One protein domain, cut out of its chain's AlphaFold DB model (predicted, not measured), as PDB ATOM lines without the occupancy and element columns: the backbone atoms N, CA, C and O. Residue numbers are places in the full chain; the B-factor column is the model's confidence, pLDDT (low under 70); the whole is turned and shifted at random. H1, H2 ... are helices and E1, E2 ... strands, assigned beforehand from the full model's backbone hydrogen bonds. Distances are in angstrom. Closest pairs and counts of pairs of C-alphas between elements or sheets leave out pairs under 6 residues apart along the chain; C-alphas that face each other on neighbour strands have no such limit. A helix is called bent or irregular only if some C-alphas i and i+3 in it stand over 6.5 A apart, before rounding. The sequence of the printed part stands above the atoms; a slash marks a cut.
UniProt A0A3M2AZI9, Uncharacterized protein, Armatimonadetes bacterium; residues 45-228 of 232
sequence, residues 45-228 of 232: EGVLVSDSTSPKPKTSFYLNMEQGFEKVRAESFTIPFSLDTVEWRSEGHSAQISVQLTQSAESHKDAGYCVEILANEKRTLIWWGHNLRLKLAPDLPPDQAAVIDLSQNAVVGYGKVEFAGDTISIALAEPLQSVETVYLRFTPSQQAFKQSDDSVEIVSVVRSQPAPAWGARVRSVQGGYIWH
ATOM      1  N   GLU A  45      52.962 107.919  43.859       80.75
ATOM      2  CA  GLU A  45      54.302 108.474  43.848       80.75
ATOM      3  C   GLU A  45      55.119 107.943  45.015       80.75
ATOM      4  O   GLU A  45      54.578 107.509  46.036       80.75
ATOM      5  N   GLY A  46      56.430 107.982  44.852       78.88
ATOM      6  CA  GLY A  46      57.339 107.755  45.951       78.88
ATOM      7  C   GLY A  46      58.764 108.118  45.591       78.88
ATOM      8  O   GLY A  46      59.096 108.384  44.434       78.88
ATOM      9  N   VAL A  47      59.592 108.149  46.629       80.81
ATOM     10  CA  VAL A  47      61.000 108.516  46.550       80.81
ATOM     11  C   VAL A  47      61.800 107.532  47.392       80.81
ATOM     12  O   VAL A  47      61.461 107.275  48.548       80.81
ATOM     13  N   LEU A  48      62.862 106.984  46.814       78.12
ATOM     14  CA  LEU A  48      63.895 106.237  47.510       78.12
ATOM     15  C   LEU A  48      65.181 107.067  47.490       78.12
ATOM     16  O   LEU A  48      65.609 107.505  46.427       78.12
ATOM     17  N   VAL A  49      65.816 107.252  48.644       76.75
ATOM     18  CA  VAL A  49      67.081 107.993  48.768       76.75
ATOM     19  C   VAL A  49      68.151 107.057  49.302       76.75
ATOM     20  O   VAL A  49      67.875 106.214  50.157       76.75
ATOM     21  N   SER A  50      69.367 107.171  48.776       74.25
ATOM     22  CA  SER A  50      70.522 106.424  49.266       74.25
ATOM     23  C   SER A  50      70.746 106.678  50.762       74.25
ATOM     24  O   SER A  50      70.821 107.822  51.204       74.25
ATOM     25  N   ASP A  51      70.927 105.610  51.548       63.50
ATOM     26  CA  ASP A  51      71.254 105.705  52.984       63.50
ATOM     27  C   ASP A  51      72.653 106.335  53.226       63.50
ATOM     28  O   ASP A  51      73.038 106.618  54.364       63.50
ATOM     29  N   SER A  52      73.462 106.528  52.175       55.03
ATOM     30  CA  SER A  52      74.835 107.021  52.283       55.03
ATOM     31  C   SER A  52      74.900 108.549  52.233       55.03
ATOM     32  O   SER A  52      74.823 109.160  51.174       55.03
ATOM     33  N   THR A  53      75.151 109.175  53.383       47.97
ATOM     34  CA  THR A  53      75.304 110.636  53.541       47.97
ATOM     35  C   THR A  53      76.574 111.223  52.910       47.97
ATOM     36  O   THR A  53      76.855 112.411  53.062       47.97
ATOM     37  N   SER A  54      77.388 110.424  52.215       46.94
ATOM     38  CA  SER A  54      78.550 110.913  51.468       46.94
ATOM     39  C   SER A  54      78.915 109.932  50.351       46.94
ATOM     40  O   SER A  54      79.347 108.819  50.670       46.94
ATOM     41  N   PRO A  55      78.828 110.327  49.067       54.41
ATOM     42  CA  PRO A  55      79.249 109.488  47.954       54.41
ATOM     43  C   PRO A  55      80.776 109.397  47.957       54.41
ATOM     44  O   PRO A  55      81.481 110.180  47.325       54.41
ATOM     45  N   LYS A  56      81.319 108.468  48.745       59.09
ATOM     46  CA  LYS A  56      82.743 108.157  48.679       59.09
ATOM     47  C   LYS A  56      82.969 107.275  47.455       59.09
ATOM     48  O   LYS A  56      82.249 106.286  47.306       59.09
ATOM     49  N   PRO A  57      83.959 107.590  46.601       63.91
ATOM     50  CA  PRO A  57      84.319 106.722  45.490       63.91
ATOM     51  C   PRO A  57      84.621 105.319  46.024       63.91
ATOM     52  O   PRO A  57      85.497 105.140  46.873       63.91
ATOM     53  N   LYS A  58      83.851 104.330  45.565       69.88
ATOM     54  CA  LYS A  58      84.038 102.927  45.936       69.88
ATOM     55  C   LYS A  58      85.121 102.353  45.029       69.88
ATOM     56  O   LYS A  58      85.005 102.417  43.809       69.88
ATOM     57  N   THR A  59      86.183 101.811  45.611       67.12
ATOM     58  CA  THR A  59      87.189 101.052  44.858       67.12
ATOM     59  C   THR A  59      86.777  99.589  44.824       67.12
ATOM     60  O   THR A  59      86.422  99.022  45.857       67.12
ATOM     61  N   SER A  60      86.845  98.986  43.645       71.31
ATOM     62  CA  SER A  60      86.684  97.549  43.459       71.31
ATOM     63  C   SER A  60      87.828  96.990  42.615       71.31
ATOM     64  O   SER A  60      88.771  97.715  42.295       71.31
ATOM     65  N   PHE A  61      87.798  95.697  42.312       69.81
ATOM     66  CA  PHE A  61      88.821  95.012  41.538       69.81
ATOM     67  C   PHE A  61      88.231  93.912  40.655       69.81
ATOM     68  O   PHE A  61      87.207  93.313  40.979       69.81
ATOM     69  N   TYR A  62      88.916  93.611  39.555       67.88
ATOM     70  CA  TYR A  62      88.688  92.405  38.759       67.88
ATOM     71  C   TYR A  62      90.004  91.651  38.559       67.88
ATOM     72  O   TYR A  62      91.088  92.193  38.774       67.88
ATOM     73  N   LEU A  63      89.918  90.376  38.186       69.81
ATOM     74  CA  LEU A  63      91.090  89.550  37.912       69.81
ATOM     75  C   LEU A  63      91.432  89.627  36.423       69.81
ATOM     76  O   LEU A  63      90.701  89.088  35.594       69.81
ATOM     77  N   ASN A  64      92.556  90.262  36.085       70.56
ATOM     78  CA  ASN A  64      93.071  90.265  34.724       70.56
ATOM     79  C   ASN A  64      93.818  88.952  34.443       70.56
ATOM     80  O   ASN A  64      94.823  88.643  35.089       70.56
ATOM     81  N   MET A  65      93.311  88.184  33.474       69.81
ATOM     82  CA  MET A  65      93.821  86.861  33.096       69.81
ATOM     83  C   MET A  65      94.507  86.828  31.717       69.81
ATOM     84  O   MET A  65      94.843  85.748  31.238       69.81
ATOM     85  N   GLU A  66      94.751  87.973  31.064       69.50
ATOM     86  CA  GLU A  66      95.328  88.015  29.701       69.50
ATOM     87  C   GLU A  66      96.696  87.340  29.576       69.50
ATOM     88  O   GLU A  66      97.057  86.848  28.509       69.50
ATOM     89  N   GLN A  67      97.463  87.296  30.664       69.38
ATOM     90  CA  GLN A  67      98.805  86.715  30.679       69.38
ATOM     91  C   GLN A  67      98.830  85.248  31.151       69.38
ATOM     92  O   GLN A  67      99.908  84.717  31.429       69.38
ATOM     93  N   GLY A  68      97.663  84.596  31.231       65.06
ATOM     94  CA  GLY A  68      97.492  83.224  31.715       65.06
ATOM     95  C   GLY A  68      97.319  83.121  33.237       65.06
ATOM     96  O   GLY A  68      97.605  84.060  33.980       65.06
ATOM     97  N   PHE A  69      96.863  81.952  33.710       63.81
ATOM     98  CA  PHE A  69      96.568  81.689  35.131       63.81
ATOM     99  C   PHE A  69      97.768  81.903  36.071       63.81
ATOM    100  O   PHE A  69      97.587  82.220  37.242       63.81
ATOM    101  N   GLU A  70      98.997  81.777  35.570       67.38
ATOM    102  CA  GLU A  70     100.217  81.987  36.361       67.38
ATOM    103  C   GLU A  70     100.521  83.473  36.631       67.38
ATOM    104  O   GLU A  70     101.357  83.795  37.473       67.38
ATOM    105  N   LYS A  71      99.852  84.394  35.924       67.56
ATOM    106  CA  LYS A  71     100.090  85.845  35.990       67.56
ATOM    107  C   LYS A  71      98.813  86.641  36.263       67.56
ATOM    108  O   LYS A  71      98.729  87.806  35.879       67.56
ATOM    109  N   VAL A  72      97.839  86.029  36.937       70.38
ATOM    110  CA  VAL A  72      96.609  86.715  37.351       70.38
ATOM    111  C   VAL A  72      96.959  87.900  38.244       70.38
ATOM    112  O   VAL A  72      97.639  87.748  39.261       70.38
ATOM    113  N   ARG A  73      96.487  89.090  37.869       71.75
ATOM    114  CA  ARG A  73      96.620  90.305  38.680       71.75
ATOM    115  C   ARG A  73      95.245  90.856  38.998       71.75
ATOM    116  O   ARG A  73      94.402  90.959  38.115       71.75
ATOM    117  N   ALA A  74      95.034  91.219  40.260       73.94
ATOM    118  CA  ALA A  74      93.894  92.039  40.627       73.94
ATOM    119  C   ALA A  74      94.148  93.463  40.117       73.94
ATOM    120  O   ALA A  74      95.104  94.111  40.543       73.94
ATOM    121  N   GLU A  75      93.315  93.930  39.195       73.31
ATOM    122  CA  GLU A  75      93.314  95.314  38.738       73.31
ATOM    123  C   GLU A  75      92.213  96.066  39.468       73.31
ATOM    124  O   GLU A  75      91.035  95.711  39.376       73.31
ATOM    125  N   SER A  76      92.608  97.080  40.237       76.19
ATOM    126  CA  SER A  76      91.666  97.935  40.940       76.19
ATOM    127  C   SER A  76      91.119  99.018  40.019       76.19
ATOM    128  O   SER A  76      91.816  99.552  39.157       76.19
ATOM    129  N   PHE A  77      89.861  99.372  40.235       73.81
ATOM    130  CA  PHE A  77      89.210 100.479  39.557       73.81
ATOM    131  C   PHE A  77      88.326 101.244  40.535       73.81
ATOM    132  O   PHE A  77      87.826 100.704  41.526       73.81
ATOM    133  N   THR A  78      88.138 102.526  40.248       77.75
ATOM    134  CA  THR A  78      87.243 103.387  41.016       77.75
ATOM    135  C   THR A  78      85.897 103.444  40.321       77.75
ATOM    136  O   THR A  78      85.828 103.714  39.124       77.75
ATOM    137  N   ILE A  79      84.831 103.210  41.080       77.69
ATOM    138  CA  ILE A  79      83.462 103.368  40.607       77.69
ATOM    139  C   ILE A  79      83.138 104.870  40.613       77.69
ATOM    140  O   ILE A  79      83.192 105.490  41.679       77.69
ATOM    141  N   PRO A  80      82.838 105.466  39.447       77.62
ATOM    142  CA  PRO A  80      82.759 106.918  39.311       77.62
ATOM    143  C   PRO A  80      81.426 107.522  39.768       77.62
ATOM    144  O   PRO A  80      81.383 108.697  40.121       77.62
ATOM    145  N   PHE A  81      80.350 106.735  39.793       82.69
ATOM    146  CA  PHE A  81      79.014 107.181  40.186       82.69
ATOM    147  C   PHE A  81      78.237 106.074  40.910       82.69
ATOM    148  O   PHE A  81      78.535 104.884  40.797       82.69
ATOM    149  N   SER A  82      77.223 106.477  41.662       84.88
ATOM    150  CA  SER A  82      76.307 105.613  42.409       84.88
ATOM    151  C   SER A  82      74.874 106.123  42.266       84.88
ATOM    152  O   SER A  82      74.666 107.213  41.739       84.88
ATOM    153  N   LEU A  83      73.892 105.362  42.752       84.81
ATOM    154  CA  LEU A  83      72.529 105.871  42.898       84.81
ATOM    155  C   LEU A  83      72.507 106.933  44.000       84.81
ATOM    156  O   LEU A  83      73.139 106.750  45.047       84.81
ATOM    157  N   ASP A  84      71.785 108.016  43.748       85.31
ATOM    158  CA  ASP A  84      71.517 109.074  44.716       85.31
ATOM    159  C   ASP A  84      70.056 109.005  45.171       85.31
ATOM    160  O   ASP A  84      69.755 108.582  46.290       85.31
ATOM    161  N   THR A  85      69.145 109.303  44.246       84.25
ATOM    162  CA  THR A  85      67.702 109.353  44.483       84.25
ATOM    163  C   THR A  85      66.970 108.621  43.363       84.25
ATOM    164  O   THR A  85      67.363 108.691  42.201       84.25
ATOM    165  N   VAL A  86      65.901 107.906  43.695       87.69
ATOM    166  CA  VAL A  86      64.970 107.328  42.725       87.69
ATOM    167  C   VAL A  86      63.574 107.820  43.036       87.69
ATOM    168  O   VAL A  86      63.046 107.547  44.109       87.69
ATOM    169  N   GLU A  87      62.957 108.487  42.077       86.94
ATOM    170  CA  GLU A  87      61.581 108.955  42.168       86.94
ATOM    171  C   GLU A  87      60.727 108.187  41.170       86.94
ATOM    172  O   GLU A  87      61.170 107.881  40.062       86.94
ATOM    173  N   TRP A  88      59.490 107.877  41.534       88.19
ATOM    174  CA  TRP A  88      58.530 107.350  40.577       88.19
ATOM    175  C   TRP A  88      57.180 108.014  40.748       88.19
ATOM    176  O   TRP A  88      56.784 108.391  41.850       88.19
ATOM    177  N   ARG A  89      56.456 108.112  39.639       85.56
ATOM    178  CA  ARG A  89      55.078 108.583  39.587       85.56
ATOM    179  C   ARG A  89      54.308 107.730  38.598       85.56
ATOM    180  O   ARG A  89      54.741 107.537  37.469       85.56
ATOM    181  N   SER A  90      53.163 107.220  39.017       85.75
ATOM    182  CA  SER A  90      52.244 106.474  38.163       85.75
ATOM    183  C   SER A  90      50.920 107.194  38.088       85.75
ATOM    184  O   SER A  90      50.306 107.452  39.119       85.75
ATOM    185  N   GLU A  91      50.476 107.490  36.872       79.81
ATOM    186  CA  GLU A  91      49.217 108.177  36.601       79.81
ATOM    187  C   GLU A  91      48.432 107.421  35.540       79.81
ATOM    188  O   GLU A  91      48.937 107.141  34.448       79.81
ATOM    189  N   GLY A  92      47.180 107.086  35.862       80.00
ATOM    190  CA  GLY A  92      46.295 106.350  34.964       80.00
ATOM    191  C   GLY A  92      46.901 105.015  34.519       80.00
ATOM    192  O   GLY A  92      46.944 104.056  35.287       80.00
ATOM    193  N   HIS A  93      47.345 104.961  33.262       83.50
ATOM    194  CA  HIS A  93      47.880 103.761  32.610       83.50
ATOM    195  C   HIS A  93      49.388 103.817  32.352       83.50
ATOM    196  O   HIS A  93      49.907 102.970  31.636       83.50
ATOM    197  N   SER A  94      50.091 104.796  32.913       87.50
ATOM    198  CA  SER A  94      51.523 104.986  32.683       87.50
ATOM    199  C   SER A  94      52.278 105.201  33.981       87.50
ATOM    200  O   SER A  94      51.706 105.640  34.981       87.50
ATOM    201  N   ALA A  95      53.576 104.930  33.938       89.50
ATOM    202  CA  ALA A  95      54.499 105.246  35.011       89.50
ATOM    203  C   ALA A  95      55.750 105.922  34.463       89.50
ATOM    204  O   ALA A  95      56.221 105.609  33.370       89.50
ATOM    205  N   GLN A  96      56.289 106.844  35.246       90.62
ATOM    206  CA  GLN A  96      57.569 107.486  35.016       90.62
ATOM    207  C   GLN A  96      58.462 107.212  36.219       90.62
ATOM    208  O   GLN A  96      58.019 107.325  37.363       90.62
ATOM    209  N   ILE A  97      59.710 106.850  35.952       91.06
ATOM    210  CA  ILE A  97      60.745 106.669  36.963       91.06
ATOM    211  C   ILE A  97      61.912 107.582  36.611       91.06
ATOM    212  O   ILE A  97      62.376 107.569  35.472       91.06
ATOM    213  N   SER A  98      62.399 108.328  37.589       90.19
ATOM    214  CA  SER A  98      63.599 109.148  37.493       90.19
ATOM    215  C   SER A  98      64.656 108.560  38.415       90.19
ATOM    216  O   SER A  98      64.449 108.464  39.622       90.19
ATOM    217  N   VAL A  99      65.784 108.141  37.852       90.38
ATOM    218  CA  VAL A  99      66.933 107.616  38.597       90.38
ATOM    219  C   VAL A  99      68.050 108.649  38.536       90.38
ATOM    220  O   VAL A  99      68.666 108.839  37.488       90.38
ATOM    221  N   GLN A 100      68.303 109.306  39.663       89.00
ATOM    222  CA  GLN A 100      69.389 110.259  39.848       89.00
ATOM    223  C   GLN A 100      70.676 109.517  40.217       89.00
ATOM    224  O   GLN A 100      70.713 108.719  41.162       89.00
ATOM    225  N   LEU A 101      71.744 109.798  39.482       87.56
ATOM    226  CA  LEU A 101      73.096 109.347  39.774       87.56
ATOM    227  C   LEU A 101      73.879 110.458  40.477       87.56
ATOM    228  O   LEU A 101      73.621 111.640  40.285       87.56
ATOM    229  N   THR A 102      74.894 110.086  41.253       86.06
ATOM    230  CA  THR A 102      75.759 111.065  41.934       86.06
ATOM    231  C   THR A 102      76.644 111.865  40.978       86.06
ATOM    232  O   THR A 102      77.115 112.941  41.344       86.06
ATOM    233  N   GLN A 103      76.897 111.337  39.776       83.50
ATOM    234  CA  GLN A 103      77.597 111.997  38.672       83.50
ATOM    235  C   GLN A 103      77.082 111.458  37.333       83.50
ATOM    236  O   GLN A 103      76.502 110.372  37.265       83.50
ATOM    237  N   SER A 104      77.340 112.201  36.255       81.94
ATOM    238  CA  SER A 104      76.964 111.792  34.903       81.94
ATOM    239  C   SER A 104      77.630 110.478  34.485       81.94
ATOM    240  O   SER A 104      78.842 110.316  34.599       81.94
ATOM    241  N   ALA A 105      76.841 109.551  33.940       74.00
ATOM    242  CA  ALA A 105      77.357 108.320  33.341       74.00
ATOM    243  C   ALA A 105      77.918 108.528  31.916       74.00
ATOM    244  O   ALA A 105      78.711 107.712  31.447       74.00
ATOM    245  N   GLU A 106      77.574 109.633  31.237       71.00
ATOM    246  CA  GLU A 106      78.037 109.946  29.871       71.00
ATOM    247  C   GLU A 106      79.557 110.144  29.774       71.00
ATOM    248  O   GLU A 106      80.143 109.942  28.706       71.00
ATOM    249  N   SER A 107      80.219 110.492  30.882       67.25
ATOM    250  CA  SER A 107      81.679 110.609  30.947       67.25
ATOM    251  C   SER A 107      82.408 109.260  30.910       67.25
ATOM    252  O   SER A 107      83.628 109.244  30.762       67.25
ATOM    253  N   HIS A 108      81.695 108.130  30.999       69.81
ATOM    254  CA  HIS A 108      82.276 106.787  31.115       69.81
ATOM    255  C   HIS A 108      81.888 105.874  29.946       69.81
ATOM    256  O   HIS A 108      81.358 104.783  30.139       69.81
ATOM    257  N   LYS A 109      82.202 106.311  28.719       68.12
ATOM    258  CA  LYS A 109      81.843 105.610  27.471       68.12
ATOM    259  C   LYS A 109      82.428 104.210  27.310       68.12
ATOM    260  O   LYS A 109      81.881 103.458  26.515       68.12
ATOM    261  N   ASP A 110      83.504 103.873  28.018       70.88
ATOM    262  CA  ASP A 110      84.139 102.548  27.951       70.88
ATOM    263  C   ASP A 110      83.596 101.576  29.008       70.88
ATOM    264  O   ASP A 110      83.728 100.359  28.860       70.88
ATOM    265  N   ALA A 111      82.948 102.100  30.051       75.75
ATOM    266  CA  ALA A 111      82.334 101.305  31.102       75.75
ATOM    267  C   ALA A 111      80.972 100.757  30.661       75.75
ATOM    268  O   ALA A 111      80.338 101.279  29.739       75.75
ATOM    269  N   GLY A 112      80.516  99.709  31.347       78.31
ATOM    270  CA  GLY A 112      79.153  99.216  31.225       78.31
ATOM    271  C   GLY A 112      78.403  99.282  32.541       78.31
ATOM    272  O   GLY A 112      78.970  99.042  33.605       78.31
ATOM    273  N   TYR A 113      77.119  99.621  32.484       79.38
ATOM    274  CA  TYR A 113      76.283  99.714  33.676       79.38
ATOM    275  C   TYR A 113      74.858  99.241  33.410       79.38
ATOM    276  O   TYR A 113      74.380  99.262  32.281       79.38
ATOM    277  N   CYS A 114      74.185  98.788  34.461       80.38
ATOM    278  CA  CYS A 114      72.802  98.331  34.417       80.38
ATOM    279  C   CYS A 114      72.055  98.843  35.639       80.38
ATOM    280  O   CYS A 114      72.539  98.710  36.762       80.38
ATOM    281  N   VAL A 115      70.878  99.414  35.404       83.31
ATOM    282  CA  VAL A 115      69.919  99.776  36.441       83.31
ATOM    283  C   VAL A 115      68.833  98.709  36.468       83.31
ATOM    284  O   VAL A 115      68.183  98.426  35.464       83.31
ATOM    285  N   GLU A 116      68.663  98.096  37.630       83.62
ATOM    286  CA  GLU A 116      67.675  97.054  37.877       83.62
ATOM    287  C   GLU A 116      66.707  97.548  38.950       83.62
ATOM    288  O   GLU A 116      67.123  97.868  40.060       83.62
ATOM    289  N   ILE A 117      65.424  97.632  38.614       85.06
ATOM    290  CA  ILE A 117      64.373  98.191  39.467       85.06
ATOM    291  C   ILE A 117      63.380  97.082  39.784       85.06
ATOM    292  O   ILE A 117      62.726  96.542  38.896       85.06
ATOM    293  N   LEU A 118      63.239  96.763  41.062       83.75
ATOM    294  CA  LEU A 118      62.227  95.850  41.569       83.75
ATOM    295  C   LEU A 118      60.961  96.634  41.895       83.75
ATOM    296  O   LEU A 118      60.987  97.558  42.712       83.75
ATOM    297  N   ALA A 119      59.859  96.264  41.249       81.31
ATOM    298  CA  ALA A 119      58.584  96.951  41.357       81.31
ATOM    299  C   ALA A 119      57.413  95.962  41.470       81.31
ATOM    300  O   ALA A 119      57.432  94.871  40.894       81.31
ATOM    301  N   ASN A 120      56.346  96.372  42.156       75.31
ATOM    302  CA  ASN A 120      55.079  95.632  42.248       75.31
ATOM    303  C   ASN A 120      55.209  94.177  42.763       75.31
ATOM    304  O   ASN A 120      54.461  93.314  42.295       75.31
ATOM    305  N   GLU A 121      56.163  93.877  43.652       68.75
ATOM    306  CA  GLU A 121      56.479  92.563  44.254       68.75
ATOM    307  C   GLU A 121      56.890  91.428  43.290       68.75
ATOM    308  O   GLU A 121      57.498  90.442  43.708       68.75
ATOM    309  N   LYS A 122      56.550  91.520  42.000       68.81
ATOM    310  CA  LYS A 122      56.707  90.440  41.006       68.81
ATOM    311  C   LYS A 122      57.313  90.896  39.686       68.81
ATOM    312  O   LYS A 122      57.454  90.076  38.778       68.81
ATOM    313  N   ARG A 123      57.632  92.181  39.541       69.38
ATOM    314  CA  ARG A 123      58.206  92.716  38.308       69.38
ATOM    315  C   ARG A 123      59.600  93.250  38.556       69.38
ATOM    316  O   ARG A 123      59.868  93.920  39.550       69.38
ATOM    317  N   THR A 124      60.459  92.993  37.587       74.75
ATOM    318  CA  THR A 124      61.782  93.590  37.514       74.75
ATOM    319  C   THR A 124      61.864  94.369  36.224       74.75
ATOM    320  O   THR A 124      61.683  93.815  35.143       74.75
ATOM    321  N   LEU A 125      62.140  95.661  36.330       72.50
ATOM    322  CA  LEU A 125      62.532  96.458  35.189       72.50
ATOM    323  C   LEU A 125      64.043  96.417  35.074       72.50
ATOM    324  O   LEU A 125      64.760  96.698  36.034       72.50
ATOM    325  N   ILE A 126      64.510  96.068  33.888       66.44
ATOM    326  CA  ILE A 126      65.926  96.021  33.574       66.44
ATOM    327  C   ILE A 126      66.177  97.016  32.465       66.44
ATOM    328  O   ILE A 126      65.602  96.932  31.379       66.44
ATOM    329  N   TRP A 127      67.080  97.938  32.743       75.12
ATOM    330  CA  TRP A 127      67.695  98.763  31.731       75.12
ATOM    331  C   TRP A 127      69.205  98.651  31.862       75.12
ATOM    332  O   TRP A 127      69.752  98.716  32.963       75.12
ATOM    333  N   TRP A 128      69.893  98.519  30.739       67.69
ATOM    334  CA  TRP A 128      71.341  98.664  30.700       67.69
ATOM    335  C   TRP A 128      71.733  99.895  29.907       67.69
ATOM    336  O   TRP A 128      71.157 100.213  28.871       67.69
ATOM    337  N   GLY A 129      72.756 100.567  30.418       62.16
ATOM    338  CA  GLY A 129      73.466 101.598  29.698       62.16
ATOM    339  C   GLY A 129      74.395 101.005  28.644       62.16
ATOM    340  O   GLY A 129      74.214  99.901  28.126       62.16
ATOM    341  N   HIS A 130      75.428 101.769  28.316       65.00
ATOM    342  CA  HIS A 130      76.383 101.413  27.274       65.00
ATOM    343  C   HIS A 130      77.159 100.125  27.590       65.00
ATOM    344  O   HIS A 130      77.333  99.758  28.746       65.00
ATOM    345  N   ASN A 131      77.636  99.439  26.547       59.81
ATOM    346  CA  ASN A 131      78.615  98.340  26.597       59.81
ATOM    347  C   ASN A 131      78.315  97.141  27.513       59.81
ATOM    348  O   ASN A 131      79.202  96.310  27.723       59.81
ATOM    349  N   LEU A 132      77.082  96.994  28.000       66.88
ATOM    350  CA  LEU A 132      76.636  95.797  28.698       66.88
ATOM    351  C   LEU A 132      75.712  94.981  27.795       66.88
ATOM    352  O   LEU A 132      74.701  95.481  27.317       66.88
ATOM    353  N   ARG A 133      76.050  93.710  27.571       59.91
ATOM    354  CA  ARG A 133      75.141  92.736  26.957       59.91
ATOM    355  C   ARG A 133      75.097  91.510  27.846       59.91
ATOM    356  O   ARG A 133      76.003  90.681  27.813       59.91
ATOM    357  N   LEU A 134      74.066  91.420  28.677       57.88
ATOM    358  CA  LEU A 134      73.841  90.238  29.498       57.88
ATOM    359  C   LEU A 134      73.320  89.123  28.586       57.88
ATOM    360  O   LEU A 134      72.283  89.290  27.957       57.88
ATOM    361  N   LYS A 135      74.000  87.969  28.540       52.53
ATOM    362  CA  LYS A 135      73.627  86.809  27.692       52.53
ATOM    363  C   LYS A 135      72.175  86.326  27.846       52.53
ATOM    364  O   LYS A 135      71.697  85.560  27.018       52.53
ATOM    365  N   LEU A 136      71.517  86.703  28.936       48.97
ATOM    366  CA  LEU A 136      70.233  86.165  29.389       48.97
ATOM    367  C   LEU A 136      69.078  87.130  29.217       48.97
ATOM    368  O   LEU A 136      67.928  86.762  29.435       48.97
ATOM    369  N   ALA A 137      69.397  88.374  28.900       57.22
ATOM    370  CA  ALA A 137      68.414  89.406  28.730       57.22
ATOM    371  C   ALA A 137      68.249  89.682  27.225       57.22
ATOM    372  O   ALA A 137      69.177  89.414  26.455       57.22
ATOM    373  N   PRO A 138      67.063  90.134  26.777       61.03
ATOM    374  CA  PRO A 138      66.836  90.482  25.367       61.03
ATOM    375  C   PRO A 138      67.903  91.471  24.886       61.03
ATOM    376  O   PRO A 138      68.379  92.235  25.696       61.03
ATOM    377  N   ASP A 139      68.293  91.512  23.610       68.06
ATOM    378  CA  ASP A 139      69.164  92.606  23.137       68.06
ATOM    379  C   ASP A 139      68.318  93.895  23.120       68.06
ATOM    380  O   ASP A 139      67.376  94.002  22.332       68.06
ATOM    381  N   LEU A 140      68.580  94.828  24.040       68.94
ATOM    382  CA  LEU A 140      67.837  96.084  24.180       68.94
ATOM    383  C   LEU A 140      68.712  97.218  23.662       68.94
ATOM    384  O   LEU A 140      69.883  97.314  24.056       68.94
ATOM    385  N   PRO A 141      68.152  98.101  22.827       76.50
ATOM    386  CA  PRO A 141      68.816  99.337  22.478       76.50
ATOM    387  C   PRO A 141      68.943 100.241  23.724       76.50
ATOM    388  O   PRO A 141      68.187 100.097  24.687       76.50
ATOM    389  N   PRO A 142      69.912 101.172  23.734       75.19
ATOM    390  CA  PRO A 142      70.217 101.997  24.908       75.19
ATOM    391  C   PRO A 142      69.059 102.909  25.348       75.19
ATOM    392  O   PRO A 142      69.030 103.352  26.493       75.19
ATOM    393  N   ASP A 143      68.099 103.177  24.468       84.12
ATOM    394  CA  ASP A 143      66.900 103.981  24.710       84.12
ATOM    395  C   ASP A 143      65.682 103.146  25.154       84.12
ATOM    396  O   ASP A 143      64.558 103.654  25.175       84.12
ATOM    397  N   GLN A 144      65.873 101.872  25.524       85.00
ATOM    398  CA  GLN A 144      64.780 100.975  25.896       85.00
ATOM    399  C   GLN A 144      65.076 100.153  27.155       85.00
ATOM    400  O   GLN A 144      66.133  99.548  27.296       85.00
ATOM    401  N   ALA A 145      64.093 100.077  28.052       85.62
ATOM    402  CA  ALA A 145      64.079  99.189  29.211       85.62
ATOM    403  C   ALA A 145      63.149  97.995  28.951       85.62
ATOM    404  O   ALA A 145      62.120  98.151  28.295       85.62
ATOM    405  N   ALA A 146      63.460  96.822  29.499       83.56
ATOM    406  CA  ALA A 146      62.552  95.677  29.523       83.56
ATOM    407  C   ALA A 146      61.844  95.585  30.872       83.56
ATOM    408  O   ALA A 146      62.462  95.756  31.922       83.56
ATOM    409  N   VAL A 147      60.560  95.237  30.844       83.06
ATOM    410  CA  VAL A 147      59.818  94.815  32.032       83.06
ATOM    411  C   VAL A 147      59.712  93.301  32.017       83.06
ATOM    412  O   VAL A 147      59.145  92.723  31.089       83.06
ATOM    413  N   ILE A 148      60.245  92.663  33.049       78.38
ATOM    414  CA  ILE A 148      60.250  91.215  33.219       78.38
ATOM    415  C   ILE A 148      59.287  90.842  34.341       78.38
ATOM    416  O   ILE A 148      59.371  91.367  35.452       78.38
ATOM    417  N   ASP A 149      58.381  89.913  34.055       77.06
ATOM    418  CA  ASP A 149      57.590  89.245  35.082       77.06
ATOM    419  C   ASP A 149      58.426  88.112  35.684       77.06
ATOM    420  O   ASP A 149      58.752  87.135  35.005       77.06
ATOM    421  N   LEU A 150      58.779  88.243  36.964       69.00
ATOM    422  CA  LEU A 150      59.629  87.288  37.676       69.00
ATOM    423  C   LEU A 150      58.976  85.915  37.840       69.00
ATOM    424  O   LEU A 150      59.678  84.915  37.952       69.00
ATOM    425  N   SER A 151      57.643  85.846  37.857       74.56
ATOM    426  CA  SER A 151      56.929  84.575  38.003       74.56
ATOM    427  C   SER A 151      56.964  83.738  36.726       74.56
ATOM    428  O   SER A 151      56.940  82.511  36.790       74.56
ATOM    429  N   GLN A 152      57.049  84.404  35.574       72.19
ATOM    430  CA  GLN A 152      57.088  83.773  34.255       72.19
ATOM    431  C   GLN A 152      58.493  83.774  33.646       72.19
ATOM    432  O   GLN A 152      58.718  83.111  32.637       72.19
ATOM    433  N   ASN A 153      59.424  84.518  34.251       69.00
ATOM    434  CA  ASN A 153      60.753  84.804  33.722       69.00
ATOM    435  C   ASN A 153      60.700  85.264  32.251       69.00
ATOM    436  O   ASN A 153      61.448  84.782  31.400       69.00
ATOM    437  N   ALA A 154      59.754  86.155  31.948       70.06
ATOM    438  CA  ALA A 154      59.439  86.577  30.590       70.06
ATOM    439  C   ALA A 154      59.308  88.097  30.498       70.06
ATOM    440  O   ALA A 154      58.824  88.751  31.424       70.06
ATOM    441  N   VAL A 155      59.716  88.652  29.356       80.31
ATOM    442  CA  VAL A 155      59.514  90.069  29.044       80.31
ATOM    443  C   VAL A 155      58.032  90.291  28.758       80.31
ATOM    444  O   VAL A 155      57.489  89.735  27.805       80.31
ATOM    445  N   VAL A 156      57.386  91.103  29.587       79.75
ATOM    446  CA  VAL A 156      55.954  91.428  29.489       79.75
ATOM    447  C   VAL A 156      55.702  92.826  28.936       79.75
ATOM    448  O   VAL A 156      54.573  93.152  28.581       79.75
ATOM    449  N   GLY A 157      56.747  93.645  28.821       82.88
ATOM    450  CA  GLY A 157      56.637  94.993  28.292       82.88
ATOM    451  C   GLY A 157      57.987  95.663  28.098       82.88
ATOM    452  O   GLY A 157      59.035  95.117  28.447       82.88
ATOM    453  N   TYR A 158      57.937  96.871  27.550       87.75
ATOM    454  CA  TYR A 158      59.103  97.715  27.353       87.75
ATOM    455  C   TYR A 158      58.811  99.149  27.788       87.75
ATOM    456  O   TYR A 158      57.679  99.623  27.678       87.75
ATOM    457  N   GLY A 159      59.849  99.832  28.258       87.81
ATOM    458  CA  GLY A 159      59.844 101.255  28.570       87.81
ATOM    459  C   GLY A 159      60.778 102.030  27.655       87.81
ATOM    460  O   GLY A 159      61.750 101.473  27.150       87.81
ATOM    461  N   LYS A 160      60.497 103.317  27.463       91.69
ATOM    462  CA  LYS A 160      61.415 104.249  26.803       91.69
ATOM    463  C   LYS A 160      62.371 104.818  27.842       91.69
ATOM    464  O   LYS A 160      61.922 105.200  28.921       91.69
ATOM    465  N   VAL A 161      63.651 104.902  27.507       89.62
ATOM    466  CA  VAL A 161      64.676 105.486  28.369       89.62
ATOM    467  C   VAL A 161      65.286 106.714  27.721       89.62
ATOM    468  O   VAL A 161      65.655 106.707  26.550       89.62
ATOM    469  N   GLU A 162      65.386 107.776  28.508       89.06
ATOM    470  CA  GLU A 162      66.031 109.027  28.139       89.06
ATOM    471  C   GLU A 162      67.104 109.354  29.171       89.06
ATOM    472  O   GLU A 162      66.892 109.238  30.379       89.06
ATOM    473  N   PHE A 163      68.273 109.752  28.678       84.31
ATOM    474  CA  PHE A 163      69.406 110.115  29.508       84.31
ATOM    475  C   PHE A 163      69.633 111.623  29.426       84.31
ATOM    476  O   PHE A 163      69.708 112.180  28.330       84.31
ATOM    477  N   ALA A 164      69.733 112.279  30.579       83.56
ATOM    478  CA  ALA A 164      69.975 113.710  30.677       83.56
ATOM    479  C   ALA A 164      70.989 113.988  31.794       83.56
ATOM    480  O   ALA A 164      70.624 114.144  32.957       83.56
ATOM    481  N   GLY A 165      72.275 114.046  31.437       84.19
ATOM    482  CA  GLY A 165      73.348 114.380  32.374       84.19
ATOM    483  C   GLY A 165      73.580 113.292  33.422       84.19
ATOM    484  O   GLY A 165      74.301 112.335  33.173       84.19
ATOM    485  N   ASP A 166      73.034 113.455  34.616       87.06
ATOM    486  CA  ASP A 166      73.112 112.515  35.740       87.06
ATOM    487  C   ASP A 166      71.770 111.827  36.032       87.06
ATOM    488  O   ASP A 166      71.666 111.033  36.963       87.06
ATOM    489  N   THR A 167      70.751 112.096  35.215       89.00
ATOM    490  CA  THR A 167      69.399 111.574  35.399       89.00
ATOM    491  C   THR A 167      69.040 110.588  34.292       89.00
ATOM    492  O   THR A 167      69.170 110.890  33.102       89.00
ATOM    493  N   ILE A 168      68.532 109.418  34.679       89.19
ATOM    494  CA  ILE A 168      67.936 108.429  33.775       89.19
ATOM    495  C   ILE A 168      66.418 108.485  33.954       89.19
ATOM    496  O   ILE A 168      65.906 108.173  35.028       89.19
ATOM    497  N   SER A 169      65.698 108.862  32.903       91.19
ATOM    498  CA  SER A 169      64.234 108.879  32.878       91.19
ATOM    499  C   SER A 169      63.710 107.642  32.161       91.19
ATOM    500  O   SER A 169      64.072 107.394  31.015       91.19
ATOM    501  N   ILE A 170      62.839 106.877  32.812       91.94
ATOM    502  CA  ILE A 170      62.215 105.669  32.267       91.94
ATOM    503  C   ILE A 170      60.705 105.888  32.208       91.94
ATOM    504  O   ILE A 170      60.061 106.070  33.240       91.94
ATOM    505  N   ALA A 171      60.133 105.850  31.007       91.56
ATOM    506  CA  ALA A 171      58.698 105.960  30.773       91.56
ATOM    507  C   ALA A 171      58.102 104.596  30.403       91.56
ATOM    508  O   ALA A 171      58.582 103.917  29.495       91.56
ATOM    509  N   LEU A 172      57.029 104.211  31.088       90.44
ATOM    510  CA  LEU A 172      56.367 102.917  30.965       90.44
ATOM    511  C   LEU A 172      54.921 103.108  30.519       90.44
ATOM    512  O   LEU A 172      54.201 103.959  31.043       90.44
ATOM    513  N   ALA A 173      54.477 102.257  29.596       86.56
ATOM    514  CA  ALA A 173      53.088 102.199  29.132       86.56
ATOM    515  C   ALA A 173      52.167 101.397  30.075       86.56
ATOM    516  O   ALA A 173      51.095 100.945  29.676       86.56
ATOM    517  N   GLU A 174      52.614 101.177  31.309       83.12
ATOM    518  CA  GLU A 174      51.866 100.495  32.351       83.12
ATOM    519  C   GLU A 174      52.138 101.141  33.716       83.12
ATOM    520  O   GLU A 174      53.229 101.674  33.938       83.12
ATOM    521  N   PRO A 175      51.159 101.126  34.635       83.88
ATOM    522  CA  PRO A 175      51.305 101.762  35.934       83.88
ATOM    523  C   PRO A 175      52.173 100.930  36.889       83.88
ATOM    524  O   PRO A 175      52.118  99.697  36.905       83.88
ATOM    525  N   LEU A 176      52.902 101.620  37.768       79.81
ATOM    526  CA  LEU A 176      53.593 101.024  38.904       79.81
ATOM    527  C   LEU A 176      52.838 101.302  40.205       79.81
ATOM    528  O   LEU A 176      52.325 102.386  40.474       79.81
ATOM    529  N   GLN A 177      52.754 100.272  41.028       79.50
ATOM    530  CA  GLN A 177      52.196 100.322  42.368       79.50
ATOM    531  C   GLN A 177      53.237 100.762  43.389       79.50
ATOM    532  O   GLN A 177      52.910 101.553  44.272       79.50
ATOM    533  N   SER A 178      54.460 100.255  43.260       82.12
ATOM    534  CA  SER A 178      55.574 100.501  44.170       82.12
ATOM    535  C   SER A 178      56.905 100.293  43.454       82.12
ATOM    536  O   SER A 178      57.002  99.467  42.546       82.12
ATOM    537  N   VAL A 179      57.934 101.009  43.905       82.25
ATOM    538  CA  VAL A 179      59.338 100.678  43.647       82.25
ATOM    539  C   VAL A 179      59.958 100.294  44.984       82.25
ATOM    540  O   VAL A 179      59.967 101.083  45.925       82.25
ATOM    541  N   GLU A 180      60.427  99.057  45.084       82.06
ATOM    542  CA  GLU A 180      60.895  98.482  46.346       82.06
ATOM    543  C   GLU A 180      62.402  98.600  46.488       82.06
ATOM    544  O   GLU A 180      62.928  98.870  47.567       82.06
ATOM    545  N   THR A 181      63.134  98.356  45.405       79.88
ATOM    546  CA  THR A 181      64.594  98.399  45.408       79.88
ATOM    547  C   THR A 181      65.112  98.715  44.018       79.88
ATOM    548  O   THR A 181      64.578  98.233  43.023       79.88
ATOM    549  N   VAL A 182      66.179  99.501  43.957       83.00
ATOM    550  CA  VAL A 182      66.929  99.793  42.742       83.00
ATOM    551  C   VAL A 182      68.384  99.426  42.961       83.00
ATOM    552  O   VAL A 182      68.995  99.849  43.942       83.00
ATOM    553  N   TYR A 183      68.936  98.650  42.037       81.44
ATOM    554  CA  TYR A 183      70.344  98.296  41.988       81.44
ATOM    555  C   TYR A 183      71.000  98.998  40.811       81.44
ATOM    556  O   TYR A 183      70.479  98.994  39.698       81.44
ATOM    557  N   LEU A 184      72.192  99.530  41.051       80.75
ATOM    558  CA  LEU A 184      73.119  99.904  40.001       80.75
ATOM    559  C   LEU A 184      74.238  98.876  39.969       80.75
ATOM    560  O   LEU A 184      74.919  98.624  40.970       80.75
ATOM    561  N   ARG A 185      74.423  98.298  38.792       80.19
ATOM    562  CA  ARG A 185      75.483  97.355  38.478       80.19
ATOM    563  C   ARG A 185      76.483  98.014  37.540       80.19
ATOM    564  O   ARG A 185      76.072  98.771  36.663       80.19
ATOM    565  N   PHE A 186      77.768  97.724  37.703       78.62
ATOM    566  CA  PHE A 186      78.839  98.367  36.938       78.62
ATOM    567  C   PHE A 186      79.947  97.376  36.563       78.62
ATOM    568  O   PHE A 186      80.258  96.449  37.312       78.62
ATOM    569  N   THR A 187      80.558  97.608  35.406       78.44
ATOM    570  CA  THR A 187      81.815  97.010  34.958       78.44
ATOM    571  C   THR A 187      82.695  98.102  34.338       78.44
ATOM    572  O   THR A 187      82.189  98.916  33.561       78.44
ATOM    573  N   PRO A 188      84.002  98.157  34.649       76.88
ATOM    574  CA  PRO A 188      84.867  99.244  34.188       76.88
ATOM    575  C   PRO A 188      85.171  99.184  32.687       76.88
ATOM    576  O   PRO A 188      85.556 100.198  32.113       76.88
ATOM    577  N   SER A 189      85.019  98.018  32.050       77.50
ATOM    578  CA  SER A 189      85.221  97.845  30.612       77.50
ATOM    579  C   SER A 189      84.540  96.579  30.084       77.50
ATOM    580  O   SER A 189      84.242  95.644  30.834       77.50
ATOM    581  N   GLN A 190      84.350  96.496  28.764       75.88
ATOM    582  CA  GLN A 190      83.879  95.263  28.120       75.88
ATOM    583  C   GLN A 190      84.856  94.090  28.331       75.88
ATOM    584  O   GLN A 190      84.448  92.930  28.383       75.88
ATOM    585  N   GLN A 191      86.153  94.378  28.456       75.44
ATOM    586  CA  GLN A 191      87.169  93.374  28.758       75.44
ATOM    587  C   GLN A 191      86.997  92.820  30.172       75.44
ATOM    588  O   GLN A 191      86.945  91.602  30.333       75.44
ATOM    589  N   ALA A 192      86.846  93.694  31.171       73.69
ATOM    590  CA  ALA A 192      86.597  93.282  32.549       73.69
ATOM    591  C   ALA A 192      85.320  92.437  32.651       73.69
ATOM    592  O   ALA A 192      85.322  91.413  33.324       73.69
ATOM    593  N   PHE A 193      84.275  92.799  31.897       73.69
ATOM    594  CA  PHE A 193      83.037  92.019  31.810       73.69
ATOM    595  C   PHE A 193      83.252  90.607  31.238       73.69
ATOM    596  O   PHE A 193      82.763  89.628  31.791       73.69
ATOM    597  N   LYS A 194      84.030  90.471  30.157       74.00
ATOM    598  CA  LYS A 194      84.361  89.152  29.587       74.00
ATOM    599  C   LYS A 194      85.195  88.304  30.551       74.00
ATOM    600  O   LYS A 194      85.024  87.090  30.606       74.00
ATOM    601  N   GLN A 195      86.113  88.928  31.288       72.00
ATOM    602  CA  GLN A 195      86.996  88.244  32.237       72.00
ATOM    603  C   GLN A 195      86.288  87.847  33.533       72.00
ATOM    604  O   GLN A 195      86.665  86.854  34.151       72.00
ATOM    605  N   SER A 196      85.251  88.585  33.926       63.84
ATOM    606  CA  SER A 196      84.399  88.270  35.071       63.84
ATOM    607  C   SER A 196      83.318  87.237  34.743       63.84
ATOM    608  O   SER A 196      82.369  87.094  35.514       63.84
ATOM    609  N   ASP A 197      83.440  86.526  33.617       63.94
ATOM    610  CA  ASP A 197      82.448  85.565  33.135       63.94
ATOM    611  C   ASP A 197      81.053  86.211  33.013       63.94
ATOM    612  O   ASP A 197      80.047  85.684  33.480       63.94
ATOM    613  N   ASP A 198      80.986  87.405  32.420       57.50
ATOM    614  CA  ASP A 198      79.767  88.208  32.253       57.50
ATOM    615  C   ASP A 198      79.065  88.581  33.576       57.50
ATOM    616  O   ASP A 198      77.868  88.890  33.602       57.50
ATOM    617  N   SER A 199      79.790  88.565  34.698       59.03
ATOM    618  CA  SER A 199      79.270  89.046  35.977       59.03
ATOM    619  C   SER A 199      79.521  90.545  36.147       59.03
ATOM    620  O   SER A 199      80.609  91.060  35.889       59.03
ATOM    621  N   VAL A 200      78.486  91.259  36.590       62.75
ATOM    622  CA  VAL A 200      78.541  92.688  36.923       62.75
ATOM    623  C   VAL A 200      78.431  92.883  38.428       62.75
ATOM    624  O   VAL A 200      77.575  92.278  39.082       62.75
ATOM    625  N   GLU A 201      79.271  93.756  38.978       63.91
ATOM    626  CA  GLU A 201      79.265  94.056  40.405       63.91
ATOM    627  C   GLU A 201      78.117  95.003  40.755       63.91
ATOM    628  O   GLU A 201      77.879  95.985  40.055       63.91
ATOM    629  N   ILE A 202      77.426  94.736  41.868       60.59
ATOM    630  CA  ILE A 202      76.478  95.684  42.457       60.59
ATOM    631  C   ILE A 202      77.273  96.778  43.170       60.59
ATOM    632  O   ILE A 202      77.971  96.534  44.160       60.59
ATOM    633  N   VAL A 203      77.145  98.002  42.674       66.31
ATOM    634  CA  VAL A 203      77.911  99.145  43.172       66.31
ATOM    635  C   VAL A 203      77.087 100.100  44.018       66.31
ATOM    636  O   VAL A 203      77.646 100.794  44.862       66.31
ATOM    637  N   SER A 204      75.767 100.100  43.846       63.12
ATOM    638  CA  SER A 204      74.860 100.910  44.651       63.12
ATOM    639  C   SER A 204      73.482 100.260  44.734       63.12
ATOM    640  O   SER A 204      73.056  99.585  43.795       63.12
ATOM    641  N   VAL A 205      72.815 100.443  45.874       73.50
ATOM    642  CA  VAL A 205      71.465  99.940  46.143       73.50
ATOM    643  C   VAL A 205      70.689 101.020  46.879       73.50
ATOM    644  O   VAL A 205      71.178 101.541  47.881       73.50
ATOM    645  N   VAL A 206      69.476 101.310  46.422       72.69
ATOM    646  CA  VAL A 206      68.507 102.138  47.148       72.69
ATOM    647  C   VAL A 206      67.235 101.323  47.337       72.69
ATOM    648  O   VAL A 206      66.821 100.625  46.418       72.69
ATOM    649  N   ARG A 207      66.630 101.342  48.526       71.75
ATOM    650  CA  ARG A 207      65.503 100.459  48.873       71.75
ATOM    651  C   ARG A 207      64.504 101.134  49.801       71.75
ATOM    652  O   ARG A 207      64.895 101.951  50.630       71.75
ATOM    653  N   SER A 208      63.234 100.749  49.705       62.22
ATOM    654  CA  SER A 208      62.217 101.119  50.689       62.22
ATOM    655  C   SER A 208      62.550 100.474  52.036       62.22
ATOM    656  O   SER A 208      62.865  99.282  52.085       62.22
ATOM    657  N   GLN A 209      62.497 101.235  53.131       57.03
ATOM    658  CA  GLN A 209      62.688 100.676  54.470       57.03
ATOM    659  C   GLN A 209      61.371 100.109  55.040       57.03
ATOM    660  O   GLN A 209      60.336 100.765  54.926       57.03
ATOM    661  N   PRO A 210      61.408  98.945  55.719       47.78
ATOM    662  CA  PRO A 210      62.530  98.014  55.792       47.78
ATOM    663  C   PRO A 210      62.642  97.212  54.489       47.78
ATOM    664  O   PRO A 210      61.637  96.860  53.876       47.78
ATOM    665  N   ALA A 211      63.879  96.914  54.086       39.03
ATOM    666  CA  ALA A 211      64.150  96.080  52.923       39.03
ATOM    667  C   ALA A 211      63.344  94.778  53.029       39.03
ATOM    668  O   ALA A 211      63.438  94.110  54.068       39.03
ATOM    669  N   PRO A 212      62.575  94.374  52.009       36.94
ATOM    670  CA  PRO A 212      61.960  93.070  52.072       36.94
ATOM    671  C   PRO A 212      63.083  92.020  52.058       36.94
ATOM    672  O   PRO A 212      64.043  92.128  51.291       36.94
ATOM    673  N   ALA A 213      62.993  91.014  52.937       37.56
ATOM    674  CA  ALA A 213      64.068  90.038  53.185       37.56
ATOM    675  C   ALA A 213      64.559  89.318  51.910       37.56
ATOM    676  O   ALA A 213      65.656  88.767  51.873       37.56
ATOM    677  N   TRP A 214      63.763  89.344  50.839       38.38
ATOM    678  CA  TRP A 214      64.083  88.744  49.552       38.38
ATOM    679  C   TRP A 214      65.012  89.581  48.658       38.38
ATOM    680  O   TRP A 214      65.692  88.999  47.816       38.38
ATOM    681  N   GLY A 215      65.146  90.896  48.864       38.47
ATOM    682  CA  GLY A 215      66.079  91.738  48.094       38.47
ATOM    683  C   GLY A 215      67.561  91.396  48.334       38.47
ATOM    684  O   GLY A 215      68.426  91.739  47.529       38.47
ATOM    685  N   ALA A 216      67.861  90.669  49.418       37.50
ATOM    686  CA  ALA A 216      69.174  90.081  49.702       37.50
ATOM    687  C   ALA A 216      69.346  88.656  49.128       37.50
ATOM    688  O   ALA A 216      70.438  88.095  49.193       37.50
ATOM    689  N   ARG A 217      68.278  88.056  48.579       41.72
ATOM    690  CA  ARG A 217      68.225  86.649  48.132       41.72
ATOM    691  C   ARG A 217      68.488  86.469  46.645       41.72
ATOM    692  O   ARG A 217      68.567  85.333  46.189       41.72
ATOM    693  N   VAL A 218      68.625  87.557  45.893       37.28
ATOM    694  CA  VAL A 218      68.757  87.517  44.436       37.28
ATOM    695  C   VAL A 218      70.196  87.835  44.042       37.28
ATOM    696  O   VAL A 218      70.630  88.988  44.053       37.28
ATOM    697  N   ARG A 219      70.953  86.795  43.678       41.31
ATOM    698  CA  ARG A 219      72.269  86.943  43.051       41.31
ATOM    699  C   ARG A 219      72.108  86.784  41.541       41.31
ATOM    700  O   ARG A 219      71.641  85.751  41.069       41.31
ATOM    701  N   SER A 220      72.533  87.796  40.787       39.69
ATOM    702  CA  SER A 220      72.718  87.657  39.340       39.69
ATOM    703  C   SER A 220      73.922  86.752  39.097       39.69
ATOM    704  O   SER A 220      75.018  87.034  39.588       39.69
ATOM    705  N   VAL A 221      73.718  85.677  38.347       39.81
ATOM    706  CA  VAL A 221      74.773  84.774  37.872       39.81
ATOM    707  C   VAL A 221      74.580  84.531  36.375       39.81
ATOM    708  O   VAL A 221      73.517  84.827  35.826       39.81
ATOM    709  N   GLN A 222      75.575  83.966  35.694       33.84
ATOM    710  CA  GLN A 222      75.334  83.436  34.351       33.84
ATOM    711  C   GLN A 222      74.188  82.412  34.379       33.84
ATOM    712  O   GLN A 222      74.136  81.560  35.258       33.84
ATOM    713  N   GLY A 223      73.270  82.476  33.417       34.41
ATOM    714  CA  GLY A 223      72.073  81.632  33.372       34.41
ATOM    715  C   GLY A 223      70.779  82.241  33.929       34.41
ATOM    716  O   GLY A 223      69.711  81.793  33.526       34.41
ATOM    717  N   GLY A 224      70.832  83.250  34.808       36.28
ATOM    718  CA  GLY A 224      69.632  83.924  35.312       36.28
ATOM    719  C   GLY A 224      69.801  84.482  36.719       36.28
ATOM    720  O   GLY A 224      70.881  84.893  37.145       36.28
ATOM    721  N   TYR A 225      68.701  84.459  37.457       40.28
ATOM    722  CA  TYR A 225      68.663  84.814  38.866       40.28
ATOM    723  C   TYR A 225      68.750  83.546  39.709       40.28
ATOM    724  O   TYR A 225      67.874  82.687  39.616       40.28
ATOM    725  N   ILE A 226      69.783  83.422  40.548       38.94
ATOM    726  CA  ILE A 226      69.776  82.399  41.597       38.94
ATOM    727  C   ILE A 226      69.144  83.008  42.842       38.94
ATOM    728  O   ILE A 226      69.656  83.966  43.430       38.94
ATOM    729  N   TRP A 227      68.023  82.407  43.229       36.78
ATOM    730  CA  TRP A 227      67.387  82.601  44.519       36.78
ATOM    731  C   TRP A 227      68.156  81.826  45.590       36.78
ATOM    732  O   TRP A 227      68.264  80.603  45.521       36.78
ATOM    733  N   HIS A 228      68.663  82.528  46.600       40.41
ATOM    734  CA  HIS A 228      69.215  81.924  47.807       40.41
ATOM    735  C   HIS A 228      68.144  81.909  48.910       40.41
ATOM    736  O   HIS A 228      67.838  82.962  49.473       40.41
TER     737      HIS A 228
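Overview. This is residues 45 to 228 of the 232 residues of an uncharacterized protein of Armatimonadetes bacterium (UniProt A0A3M2AZI9). One ten-stranded sheet curls like part of a barrel and folds back on itself, E9 at the fold, until its two edge strands, E1 and E12, come near each other. The hairpin E2 and E3 makes an arm at one end of this body, with H1 beside E2; past E12 come H2 and the small hairpin E13 and E14. The 184 printed residues hold two named helices and fourteen named strands, in the order E1 to E11, H1, E12, H2, E13, E14, and the class is mostly strand. The large sheet runs E1, E4, E5, E10, E9, E8, E7, E6, E11, E12, all antiparallel. The whole is compact, with a radius of gyration of the C-alphas of 16.4 A, yet elongated, spanning 58 by 37 by 32 A.

Along the chain. In the large sheet, E1 is residues 45 to 49, beginning at C-alpha 45 (54.302, 108.474, 43.848); E4 is 83 to 91, 24.3 A; E5 is 94 to 101, 23.1 A; E10 is 167 to 172; E9 is 154 to 164, 29.1 A, and bends by 63 degrees at residue 157; E8 is 144 to 149; E7 is 123 to 128; E6 is 112 to 119, 23.0 A; E11 is 179 to 187, 24.4 A; E12 is 201 to 207. E2 is 58 to 64 and E3 is 73 to 79. H1 is 190 to 195 and H2 is 213 to 216. E13 is 218 to 221; E14 is 224 to 227, ending at C-alpha 227 (67.387, 82.601, 44.519).

Arrangement. The large sheet is a folded sheet, bent into two leaves: E1 E4 E5 E10 face E8 E7 E6 E11 E12, with E9 as the hinge. E6 to E10 form a meander, each strand the antiparallel neighbour of the one before. N 162 and O 169 of E9 and E10 are 2.9 A apart, and N 145 and O 159 of E8 and E9 2.9 A. The closest C-alphas of E4 and E12 are those of Leu 83 and Ser 204, 5.8 A. In the hairpin E2 and E3, N 62 and O 75 are 3.0 A apart. H1 only grazes the large sheet; its closest C-alpha pair with E2 is Ala 192 and Tyr 62, 6.6 A. Every O i to N i+4 pair of H1 is within hydrogen-bond range; H2 is too short for such a pair. E13 and E14 are apart from E12.

Size, cuts and confidence. The C-alphas of Glu 70 and Gly 92, the two farthest apart, are 59.2 A apart. The printed part has no cut. The link E7 to E8, residues 129 to 143, is long. Mean pLDDT of the printed part is 71.7; residues 128 to 140 and 208 to 228 are among those under 70.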